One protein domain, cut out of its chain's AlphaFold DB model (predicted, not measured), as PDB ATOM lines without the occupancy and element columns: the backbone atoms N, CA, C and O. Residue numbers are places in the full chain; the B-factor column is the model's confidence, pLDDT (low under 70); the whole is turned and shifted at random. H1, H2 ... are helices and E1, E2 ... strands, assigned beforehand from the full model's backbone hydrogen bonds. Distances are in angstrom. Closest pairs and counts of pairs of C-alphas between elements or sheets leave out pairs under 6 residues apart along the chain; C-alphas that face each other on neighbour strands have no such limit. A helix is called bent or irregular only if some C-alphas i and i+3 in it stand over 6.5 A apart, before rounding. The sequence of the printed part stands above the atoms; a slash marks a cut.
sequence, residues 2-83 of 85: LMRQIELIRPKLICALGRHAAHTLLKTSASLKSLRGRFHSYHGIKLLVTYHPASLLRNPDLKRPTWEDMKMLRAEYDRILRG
ATOM      1  N   LEU A   2      33.929   2.168  45.037       95.25
ATOM      2  CA  LEU A   2      34.968   3.187  44.785       95.25
ATOM      3  C   LEU A   2      35.234   3.485  43.297       95.25
ATOM      4  O   LEU A   2      35.232   4.648  42.911       95.25
ATOM      5  N   MET A   3      35.405   2.455  42.460       93.88
ATOM      6  CA  MET A   3      35.650   2.636  41.017       93.88
ATOM      7  C   MET A   3      34.579   3.513  40.366       93.88
ATOM      8  O   MET A   3      34.890   4.515  39.731       93.88
ATOM      9  N   ARG A   4      33.308   3.193  40.633       96.62
ATOM     10  CA  ARG A   4      32.167   3.935  40.101       96.62
ATOM     11  C   ARG A   4      32.144   5.390  40.575       96.62
ATOM     12  O   ARG A   4      31.759   6.270  39.818       96.62
ATOM     13  N   GLN A   5      32.561   5.656  41.812       97.50
ATOM     14  CA  GLN A   5      32.663   7.022  42.332       97.50
ATOM     15  C   GLN A   5      33.760   7.812  41.614       97.50
ATOM     16  O   GLN A   5      33.525   8.950  41.222       97.50
ATOM     17  N   ILE A   6      34.932   7.207  41.398       97.00
ATOM     18  CA  ILE A   6      36.039   7.853  40.680       97.00
ATOM     19  C   ILE A   6      35.639   8.149  39.230       97.00
ATOM     20  O   ILE A   6      35.881   9.255  38.752       97.00
ATOM     21  N   GLU A   7      34.976   7.206  38.556       96.06
ATOM     22  CA  GLU A   7      34.457   7.388  37.193       96.06
ATOM     23  C   GLU A   7      33.476   8.559  37.085       96.06
ATOM     24  O   GLU A   7      33.523   9.308  36.114       96.06
ATOM     25  N   LEU A   8      32.588   8.722  38.069       97.62
ATOM     26  CA  LEU A   8      31.584   9.786  38.064       97.62
ATOM     27  C   LEU A   8      32.183  11.151  38.416       97.62
ATOM     28  O   LEU A   8      31.865  12.148  37.772       97.62
ATOM     29  N   ILE A   9      33.061  11.198  39.420       97.62
ATOM     30  CA  ILE A   9      33.676  12.442  39.900       97.62
ATOM     31  C   ILE A   9      34.740  12.949  38.919       97.62
ATOM     32  O   ILE A   9      34.918  14.158  38.793       97.62
ATOM     33  N   ARG A  10      35.446  12.042  38.224       95.94
ATOM     34  CA  ARG A  10      36.594  12.344  37.349       95.94
ATOM     35  C   ARG A  10      37.597  13.291  38.026       95.94
ATOM     36  O   ARG A  10      37.836  14.399  37.539       95.94
ATOM     37  N   PRO A  11      38.160  12.897  39.183       97.19
ATOM     38  CA  PRO A  11      39.034  13.779  39.936       97.19
ATOM     39  C   PRO A  11      40.315  14.064  39.149       97.19
ATOM     40  O   PRO A  11      40.860  13.186  38.486       97.19
ATOM     41  N   LYS A  12      40.834  15.287  39.277       96.12
ATOM     42  CA  LYS A  12      42.143  15.653  38.711       96.12
ATOM     43  C   LYS A  12      43.313  15.166  39.582       96.12
ATOM     44  O   LYS A  12      44.422  14.992  39.086       96.12
ATOM     45  N   LEU A  13      43.055  14.930  40.872       97.56
ATOM     46  CA  LEU A  13      44.010  14.430  41.862       97.56
ATOM     47  C   LEU A  13      43.344  13.447  42.821       97.56
ATOM     48  O   LEU A  13      42.205  13.653  43.236       97.56
ATOM     49  N   ILE A  14      44.091  12.428  43.237       98.38
ATOM     50  CA  ILE A  14      43.700  11.475  44.279       98.38
ATOM     51  C   ILE A  14      44.744  11.499  45.398       98.38
ATOM     52  O   ILE A  14      45.946  11.435  45.147       98.38
ATOM     53  N   CYS A  15      44.289  11.543  46.650       98.50
ATOM     54  CA  CYS A  15      45.139  11.382  47.828       98.50
ATOM     55  C   CYS A  15      44.782  10.070  48.541       98.50
ATOM     56  O   CYS A  15      43.680   9.918  49.067       98.50
ATOM     57  N   ALA A  16      45.705   9.111  48.540       98.50
ATOM     58  CA  ALA A  16      45.538   7.809  49.172       98.50
ATOM     59  C   ALA A  16      46.100   7.828  50.601       98.50
ATOM     60  O   ALA A  16      47.313   7.922  50.818       98.50
ATOM     61  N   LEU A  17      45.207   7.710  51.585       98.31
ATOM     62  CA  LEU A  17      45.548   7.754  53.006       98.31
ATOM     63  C   LEU A  17      45.840   6.347  53.544       98.31
ATOM     64  O   LEU A  17      44.937   5.565  53.836       98.31
ATOM     65  N   GLY A  18      47.119   6.036  53.737       97.94
ATOM     66  CA  GLY A  18      47.565   4.792  54.356       97.94
ATOM     67  C   GLY A  18      47.677   3.591  53.418       97.94
ATOM     68  O   GLY A  18      47.455   3.661  52.211       97.94
ATOM     69  N   ARG A  19      48.062   2.455  54.018       97.56
ATOM     70  CA  ARG A  19      48.452   1.230  53.305       97.56
ATOM     71  C   ARG A  19      47.324   0.651  52.460       97.56
ATOM     72  O   ARG A  19      47.548   0.386  51.290       97.56
ATOM     73  N   HIS A  20      46.134   0.484  53.032       97.25
ATOM     74  CA  HIS A  20      45.020  -0.153  52.328       97.25
ATOM     75  C   HIS A  20      44.619   0.632  51.077       97.25
ATOM     76  O   HIS A  20      44.585   0.059  49.994       97.25
ATOM     77  N   ALA A  21      44.426   1.950  51.193       98.00
ATOM     78  CA  ALA A  21      44.101   2.797  50.046       98.00
ATOM     79  C   ALA A  21      45.190   2.738  48.961       98.00
ATOM     80  O   ALA A  21      44.881   2.543  47.786       98.00
ATOM     81  N   ALA A  22      46.465   2.854  49.353       98.19
ATOM     82  CA  ALA A  22      47.583   2.798  48.417       98.19
ATOM     83  C   ALA A  22      47.676   1.442  47.702       98.19
ATOM     84  O   ALA A  22      47.803   1.398  46.483       98.19
ATOM     85  N   HIS A  23      47.579   0.337  48.444       98.12
ATOM     86  CA  HIS A  23      47.666  -1.022  47.901       98.12
ATOM     87  C   HIS A  23      46.508  -1.337  46.960       98.12
ATOM     88  O   HIS A  23      46.737  -1.886  45.887       98.12
ATOM     89  N   THR A  24      45.285  -0.943  47.316       97.44
ATOM     90  CA  THR A  24      44.107  -1.154  46.469       97.44
ATOM     91  C   THR A  24      44.195  -0.363  45.166       97.44
ATOM     92  O   THR A  24      43.945  -0.924  44.102       97.44
ATOM     93  N   LEU A  25      44.565   0.920  45.227       97.62
ATOM     94  CA  LEU A  25      44.605   1.776  44.040       97.62
ATOM     95  C   LEU A  25      45.805   1.459  43.139       97.62
ATOM     96  O   LEU A  25      45.658   1.417  41.922       97.62
ATOM     97  N   LEU A  26      46.977   1.190  43.718       97.75
ATOM     98  CA  LEU A  26      48.206   0.925  42.959       97.75
ATOM     99  C   LEU A  26      48.440  -0.562  42.659       97.75
ATOM    100  O   LEU A  26      49.433  -0.888  42.014       97.75
ATOM    101  N   LYS A  27      47.573  -1.464  43.140       97.19
ATOM    102  CA  LYS A  27      47.717  -2.928  43.021       97.19
ATOM    103  C   LYS A  27      49.126  -3.411  43.397       97.19
ATOM    104  O   LYS A  27      49.768  -4.154  42.662       97.19
ATOM    105  N   THR A  28      49.619  -2.959  44.548       97.19
ATOM    106  CA  THR A  28      50.985  -3.222  45.025       97.19
ATOM    107  C   THR A  28      50.993  -3.666  46.482       97.19
ATOM    108  O   THR A  28      50.079  -3.336  47.232       97.19
ATOM    109  N   SER A  29      52.053  -4.360  46.895       96.31
ATOM    110  CA  SER A  29      52.349  -4.717  48.287       96.31
ATOM    111  C   SER A  29      53.506  -3.900  48.885       96.31
ATOM    112  O   SER A  29      53.888  -4.119  50.035       96.31
ATOM    113  N   ALA A  30      54.060  -2.938  48.136       97.44
ATOM    114  CA  ALA A  30      55.213  -2.147  48.557       97.44
ATOM    115  C   ALA A  30      54.970  -1.385  49.873       97.44
ATOM    116  O   ALA A  30      53.842  -1.031  50.232       97.44
ATOM    117  N   SER A  31      56.049  -1.094  50.603       97.19
ATOM    118  CA  SER A  31      55.952  -0.369  51.870       97.19
ATOM    119  C   SER A  31      55.360   1.034  51.677       97.19
ATOM    120  O   SER A  31      55.607   1.705  50.675       97.19
ATOM    121  N   LEU A  32      54.630   1.536  52.676       96.12
ATOM    122  CA  LEU A  32      54.064   2.887  52.590       96.12
ATOM    123  C   LEU A  32      55.165   3.956  52.482       96.12
ATOM    124  O   LEU A  32      55.020   4.924  51.741       96.12
ATOM    125  N   LYS A  33      56.297   3.739  53.167       95.56
ATOM    126  CA  LYS A  33      57.472   4.621  53.126       95.56
ATOM    127  C   LYS A  33      58.057   4.738  51.715       95.56
ATOM    128  O   LYS A  33      58.453   5.830  51.334       95.56
ATOM    129  N   SER A  34      58.074   3.653  50.939       97.25
ATOM    130  CA  SER A  34      58.584   3.663  49.560       97.25
ATOM    131  C   SER A  34      57.601   4.225  48.534       97.25
ATOM    132  O   SER A  34      58.011   4.488  47.407       97.25
ATOM    133  N   LEU A  35      56.316   4.364  48.882       98.00
ATOM    134  CA  LEU A  35      55.271   4.862  47.980       98.00
ATOM    135  C   LEU A  35      55.005   6.366  48.131       98.00
ATOM    136  O   LEU A  35      54.550   6.993  47.181       98.00
ATOM    137  N   ARG A  36      55.267   6.951  49.299       97.81
ATOM    138  CA  ARG A  36      55.050   8.384  49.563       97.81
ATOM    139  C   ARG A  36      56.155   9.283  48.991       97.81
ATOM    140  O   ARG A  36      57.200   8.790  48.571       97.81
ATOM    141  N   GLY A  37      55.931  10.600  48.998       96.88
ATOM    142  CA  GLY A  37      56.896  11.593  48.507       96.88
ATOM    143  C   GLY A  37      57.052  11.652  46.982       96.88
ATOM    144  O   GLY A  37      58.020  12.224  46.491       96.88
ATOM    145  N   ARG A  38      56.128  11.053  46.220       97.81
ATOM    146  CA  ARG A  38      56.055  11.162  44.755       97.81
ATOM    147  C   ARG A  38      54.629  10.955  44.253       97.81
ATOM    148  O   ARG A  38      53.845  10.260  44.897       97.81
ATOM    149  N   PHE A  39      54.325  11.505  43.081       98.44
ATOM    150  CA  PHE A  39      53.079  11.205  42.380       98.44
ATOM    151  C   PHE A  39      53.180   9.878  41.624       98.44
ATOM    152  O   PHE A  39      54.188   9.579  40.988       98.44
ATOM    153  N   HIS A  40      52.102   9.107  41.683       98.31
ATOM    154  CA  HIS A  40      51.841   7.930  40.860       98.31
ATOM    155  C   HIS A  40      50.737   8.257  39.855       98.31
ATOM    156  O   HIS A  40      50.064   9.283  39.971       98.31
ATOM    157  N   SER A  41      50.524   7.367  38.891       97.12
ATOM    158  CA  SER A  41      49.395   7.451  37.965       97.12
ATOM    159  C   SER A  41      48.358   6.389  38.309       97.12
ATOM    160  O   SER A  41      48.686   5.213  38.458       97.12
ATOM    161  N   TYR A  42      47.103   6.808  38.424       97.31
ATOM    162  CA  TYR A  42      45.944   5.943  38.572       97.31
ATOM    163  C   TYR A  42      44.974   6.225  37.427       97.31
ATOM    164  O   TYR A  42      44.246   7.212  37.459       97.31
ATOM    165  N   HIS A  43      45.003   5.393  36.383       94.81
ATOM    166  CA  HIS A  43      44.210   5.603  35.161       94.81
ATOM    167  C   HIS A  43      44.363   7.024  34.573       94.81
ATOM    168  O   HIS A  43      43.385   7.652  34.180       94.81
ATOM    169  N   GLY A  44      45.593   7.552  34.556       94.62
ATOM    170  CA  GLY A  44      45.889   8.908  34.074       94.62
ATOM    171  C   GLY A  44      45.656  10.020  35.104       94.62
ATOM    172  O   GLY A  44      46.048  11.159  34.867       94.62
ATOM    173  N   ILE A  45      45.081   9.704  36.267       97.19
ATOM    174  CA  ILE A  45      44.878  10.647  37.368       97.19
ATOM    175  C   ILE A  45      46.109  10.626  38.271       97.19
ATOM    176  O   ILE A  45      46.576   9.561  38.682       97.19
ATOM    177  N   LYS A  46      46.629  11.801  38.628       97.75
ATOM    178  CA  LYS A  46      47.740  11.903  39.580       97.75
ATOM    179  C   LYS A  46      47.299  11.435  40.968       97.75
ATOM    180  O   LYS A  46      46.310  11.924  41.514       97.75
ATOM    181  N   LEU A  47      48.058  10.514  41.555       98.56
ATOM    182  CA  LEU A  47      47.790   9.923  42.863       98.56
ATOM    183  C   LEU A  47      48.973  10.152  43.805       98.56
ATOM    184  O   LEU A  47      50.092   9.739  43.510       98.56
ATOM    185  N   LEU A  48      48.727  10.761  44.963       98.69
ATOM    186  CA  LEU A  48      49.714  10.897  46.033       98.69
ATOM    187  C   LEU A  48      49.381   9.953  47.189       98.69
ATOM    188  O   LEU A  48      48.233   9.873  47.619       98.69
ATOM    189  N   VAL A  49      50.387   9.253  47.709       98.69
ATOM    190  CA  VAL A  49      50.252   8.388  48.888       98.69
ATOM    191  C   VAL A  49      50.808   9.101  50.116       98.69
ATOM    192  O   VAL A  49      51.910   9.641  50.066       98.69
ATOM    193  N   THR A  50      50.091   9.044  51.240       98.62
ATOM    194  CA  THR A  50      50.578   9.537  52.539       98.62
ATOM    195  C   THR A  50      50.146   8.626  53.697       98.62
ATOM    196  O   THR A  50      49.490   7.599  53.503       98.62
ATOM    197  N   TYR A  51      50.535   8.966  54.927       98.44
ATOM    198  CA  TYR A  51      50.114   8.251  56.129       98.44
ATOM    199  C   TYR A  51      48.634   8.485  56.451       98.44
ATOM    200  O   TYR A  51      48.086   9.564  56.248       98.44
ATOM    201  N   HIS A  52      47.983   7.456  56.996       98.12
ATOM    202  CA  HIS A  52      46.603   7.569  57.463       98.12
ATOM    203  C   HIS A  52      46.526   8.461  58.717       98.12
ATOM    204  O   HIS A  52      47.357   8.274  59.613       98.12
ATOM    205  N   PRO A  53      45.516   9.340  58.867       97.44
ATOM    206  CA  PRO A  53      45.382  10.223  60.033       97.44
ATOM    207  C   PRO A  53      45.441   9.495  61.384       97.44
ATOM    208  O   PRO A  53      46.142   9.926  62.292       97.44
ATOM    209  N   ALA A  54      44.810   8.322  61.500       97.81
ATOM    210  CA  ALA A  54      44.888   7.507  62.718       97.81
ATOM    211  C   ALA A  54      46.329   7.102  63.107       97.81
ATOM    212  O   ALA A  54      46.616   6.922  64.287       97.81
ATOM    213  N   SER A  55      47.249   6.969  62.144       96.62
ATOM    214  CA  SER A  55      48.664   6.709  62.441       96.62
ATOM    215  C   SER A  55      49.362   7.931  63.031       96.62
ATOM    216  O   SER A  55      50.237   7.756  63.868       96.62
ATOM    217  N   LEU A  56      48.956   9.147  62.654       97.38
ATOM    218  CA  LEU A  56      49.503  10.395  63.202       97.38
ATOM    219  C   LEU A  56      49.052  10.634  64.645       97.38
ATOM    220  O   LEU A  56      49.778  11.261  65.412       97.38
ATOM    221  N   LEU A  57      47.866  10.136  65.013       97.62
ATOM    222  CA  LEU A  57      47.381  10.182  66.396       97.62
ATOM    223  C   LEU A  57      48.223   9.294  67.319       97.62
ATOM    224  O   LEU A  57      48.456   9.652  68.466       97.62
ATOM    225  N   ARG A  58      48.689   8.148  66.808       97.38
ATOM    226  CA  ARG A  58      49.506   7.189  67.567       97.38
ATOM    227  C   ARG A  58      51.002   7.478  67.507       97.38
ATOM    228  O   ARG A  58      51.724   7.104  68.419       97.38
ATOM    229  N   ASN A  59      51.471   8.090  66.422       97.06
ATOM    230  CA  ASN A  59      52.875   8.411  66.212       97.06
ATOM    231  C   ASN A  59      53.015   9.848  65.666       97.06
ATOM    232  O   ASN A  59      52.878  10.066  64.455       97.06
ATOM    233  N   PRO A  60      53.303  10.825  66.548       96.69
ATOM    234  CA  PRO A  60      53.500  12.221  66.172       96.69
ATOM    235  C   PRO A  60      54.636  12.465  65.170       96.69
ATOM    236  O   PRO A  60      54.532  13.407  64.384       96.69
ATOM    237  N   ASP A  61      55.664  11.613  65.117       97.94
ATOM    238  CA  ASP A  61      56.798  11.777  64.192       97.94
ATOM    239  C   ASP A  61      56.374  11.647  62.726       97.94
ATOM    240  O   ASP A  61      57.043  12.145  61.820       97.94
ATOM    241  N   LEU A  62      55.215  11.030  62.473       97.62
ATOM    242  CA  LEU A  62      54.631  10.929  61.139       97.62
ATOM    243  C   LEU A  62      53.996  12.242  60.657       97.62
ATOM    244  O   LEU A  62      53.741  12.385  59.461       97.62
ATOM    245  N   LYS A  63      53.763  13.223  61.543       98.19
ATOM    246  CA  LYS A  63      53.126  14.496  61.171       98.19
ATOM    247  C   LYS A  63      53.972  15.291  60.186       98.19
ATOM    248  O   LYS A  63      53.443  15.758  59.183       98.19
ATOM    249  N   ARG A  64      55.278  15.420  60.441       98.25
ATOM    250  CA  ARG A  64      56.188  16.167  59.560       98.25
ATOM    251  C   ARG A  64      56.247  15.581  58.146       98.25
ATOM    252  O   ARG A  64      55.978  16.329  57.214       98.25
ATOM    253  N   PRO A  65      56.527  14.280  57.941       97.81
ATOM    254  CA  PRO A  65      56.501  13.717  56.599       97.81
ATOM    255  C   PRO A  65      55.114  13.851  55.948       97.81
ATOM    256  O   PRO A  65      55.041  14.275  54.798       97.81
ATOM    257  N   THR A  66      54.008  13.590  56.655       98.44
ATOM    258  CA  THR A  66      52.665  13.822  56.087       98.44
ATOM    259  C   THR A  66      52.451  15.269  55.660       98.44
ATOM    260  O   THR A  66      51.864  15.505  54.610       98.44
ATOM    261  N   TRP A  67      52.946  16.237  56.429       98.56
ATOM    262  CA  TRP A  67      52.858  17.645  56.064       98.56
ATOM    263  C   TRP A  67      53.603  17.959  54.763       98.56
ATOM    264  O   TRP A  67      53.075  18.678  53.918       98.56
ATOM    265  N   GLU A  68      54.781  17.369  54.558       98.69
ATOM    266  CA  GLU A  68      55.499  17.485  53.286       98.69
ATOM    267  C   GLU A  68      54.678  16.921  52.114       98.69
ATOM    268  O   GLU A  68      54.554  17.589  51.088       98.69
ATOM    269  N   ASP A  69      54.022  15.765  52.286       98.50
ATOM    270  CA  ASP A  69      53.113  15.229  51.259       98.50
ATOM    271  C   ASP A  69      51.939  16.192  50.997       98.50
ATOM    272  O   ASP A  69      51.573  16.435  49.850       98.50
ATOM    273  N   MET A  70      51.344  16.782  52.039       98.56
ATOM    274  CA  MET A  70      50.221  17.716  51.875       98.56
ATOM    275  C   MET A  70      50.629  18.996  51.147       98.56
ATOM    276  O   MET A  70      49.865  19.489  50.318       98.56
ATOM    277  N   LYS A  71      51.841  19.508  51.388       98.69
ATOM    278  CA  LYS A  71      52.385  20.634  50.618       98.69
ATOM    279  C   LYS A  71      52.565  20.273  49.144       98.69
ATOM    280  O   LYS A  71      52.180  21.068  48.291       98.69
ATOM    281  N   MET A  72      53.078  19.078  48.836       98.50
ATOM    282  CA  MET A  72      53.170  18.593  47.450       98.50
ATOM    283  C   MET A  72      51.788  18.499  46.792       98.50
ATOM    284  O   MET A  72      51.612  18.949  45.661       98.50
ATOM    285  N   LEU A  73      50.799  17.954  47.509       98.31
ATOM    286  CA  LEU A  73      49.421  17.858  47.027       98.31
ATOM    287  C   LEU A  73      48.826  19.242  46.752       98.31
ATOM    288  O   LEU A  73      48.201  19.439  45.713       98.31
ATOM    289  N   ARG A  74      49.036  20.202  47.662       98.19
ATOM    290  CA  ARG A  74      48.543  21.576  47.528       98.19
ATOM    291  C   ARG A  74      49.184  22.300  46.348       98.19
ATOM    292  O   ARG A  74      48.469  22.951  45.592       98.19
ATOM    293  N   ALA A  75      50.497  22.169  46.177       98.12
ATOM    294  CA  ALA A  75      51.211  22.772  45.056       98.12
ATOM    295  C   ALA A  75      50.696  22.238  43.711       98.12
ATOM    296  O   ALA A  75      50.432  23.012  42.794       98.12
ATOM    297  N   GLU A  76      50.483  20.924  43.607       97.75
ATOM    298  CA  GLU A  76      49.932  20.318  42.392       97.75
ATOM    299  C   GLU A  76      48.468  20.715  42.153       97.75
ATOM    300  O   GLU A  76      48.077  20.976  41.017       97.75
ATOM    301  N   TYR A  77      47.664  20.804  43.214       97.44
ATOM    302  CA  TYR A  77      46.291  21.298  43.128       97.44
ATOM    303  C   TYR A  77      46.239  22.729  42.573       97.44
ATOM    304  O   TYR A  77      45.432  23.013  41.690       97.44
ATOM    305  N   ASP A  78      47.143  23.604  43.015       97.75
ATOM    306  CA  ASP A  78      47.216  24.988  42.537       97.75
ATOM    307  C   ASP A  78      47.637  25.093  41.082       97.75
ATOM    308  O   ASP A  78      47.039  25.854  40.323       97.75
ATOM    309  N   ARG A  79      48.618  24.284  40.682       96.50
ATOM    310  CA  ARG A  79      49.050  24.159  39.288       96.50
ATOM    311  C   ARG A  79      47.876  23.771  38.382       96.50
ATOM    312  O   ARG A  79      47.627  24.398  37.355       96.50
ATOM    313  N   ILE A  80      47.079  22.798  38.824       95.38
ATOM    314  CA  ILE A  80      45.877  22.345  38.115       95.38
ATOM    315  C   ILE A  80      44.790  23.427  38.051       95.38
ATOM    316  O   ILE A  80      44.113  23.541  37.025       95.38
ATOM    317  N   LEU A  81      44.588  24.205  39.119       93.00
ATOM    318  CA  LEU A  81      43.617  25.304  39.121       93.00
ATOM    319  C   LEU A  81      44.008  26.437  38.167       93.00
ATOM    320  O   LEU A  81      43.127  27.053  37.574       93.00
ATOM    321  N   ARG A  82      45.309  26.681  37.991       95.00
ATOM    322  CA  ARG A  82      45.838  27.684  37.053       95.00
ATOM    323  C   ARG A  82      45.799  27.241  35.587       95.00
ATOM    324  O   ARG A  82      46.080  28.050  34.712       95.00
ATOM    325  N   GLY A  83      45.433  25.987  35.308       87.94
ATOM    326  CA  GLY A  83      45.405  25.439  33.946       87.94
ATOM    327  C   GLY A  83      46.777  25.011  33.417       87.94
ATOM    328  O   GLY A  83      46.919  24.766  32.226       87.94
TER     329      GLY A  83
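What this domain is: This is residues 2 to 83 of the 85 residues of a protein of Candidatus Poribacteria bacterium (UniProt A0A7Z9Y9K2). A small twisted sheet of three strands is the core, with the long helix H5 covering one face and the short helix H2 on the other, while H1 and H4 sit at opposite ends of the long axis. H5 makes much of the length, and E3 is the strand in the middle of the sheet. The printed part has 82 residues with five named helices and three named strands, in the order H1 E1 H2 H3 E2 E3 H4 H5; the sheet, E1 E3 E2, is mixed, and the class is mixed, helices and strands. The whole is compact, with a radius of gyration of the C-alphas of 12.9 A and spans of 35 by 29 by 19 A.

Where its parts are: H1, residues 2 to 9, begins at C-alpha 2 (34.968, 3.187, 44.785). E1 is residues 13 to 17, 13.1 A long, and runs without a residue between into H2, residues 18 to 26, 12.1 A. H3 is residues 32 to 35 and E2 residues 39 to 42. E3, residues 45 to 50, is 16.2 A long and begins at C-alpha 45 (44.878, 10.647, 37.368). H4 is residues 53 to 58. H5, residues 60 to 81, is 31.6 A long and ends at C-alpha 81 (43.617, 25.304, 39.121); it is neither bent nor irregular, but only just: C-alphas 61 and 64 are 6.4 A apart.

How they stand to each other: E1 and E3 are parallel at 25 degrees, with N 16 and O 48 2.8 A apart, within hydrogen-bond range. E2 and E3 form an antiparallel hairpin at 127 degrees, with N 40 and O 47 at 2.8 A. H2 and H5 are on opposite faces, giving three layers, helices on both faces of a sheet. H2 has a height over the sheet of 8.5 A and H5 9.2 A; each is over E3 and runs along the strands, at 19 and 3 degrees to E3 on the local plane. The closest C-alphas of E3 and H5 are those of Thr 50 and Thr 66, 5.9 A. H3 only grazes the sheet and touches H2, Arg 19 and Leu 32 having the closest C-alphas, 5.9 A. H4 is not on the sheet; it only just touches H5, only at the corner by their link, with 3 pairs of C-alphas within 8 A, the closest those of Leu 56 and Leu 62, 5.6 A. H1 is not on the sheet and touches no helix. Every O i to N i+4 pair is within hydrogen-bond range in H1, H2 and H4, and 16 of 18 in H5; H3 is too short for such a pair.

The domain as a whole: The two C-alphas farthest apart are those of Arg 58 and Gly 83, 38.5 A. The printed part has no cut, and its links between named elements are tight. The sheet is only just strongly twisted, with C-alphas up to 4.4 A off its best plane. The mean pLDDT of the printed part is 97.3, and no printed residue is under 70.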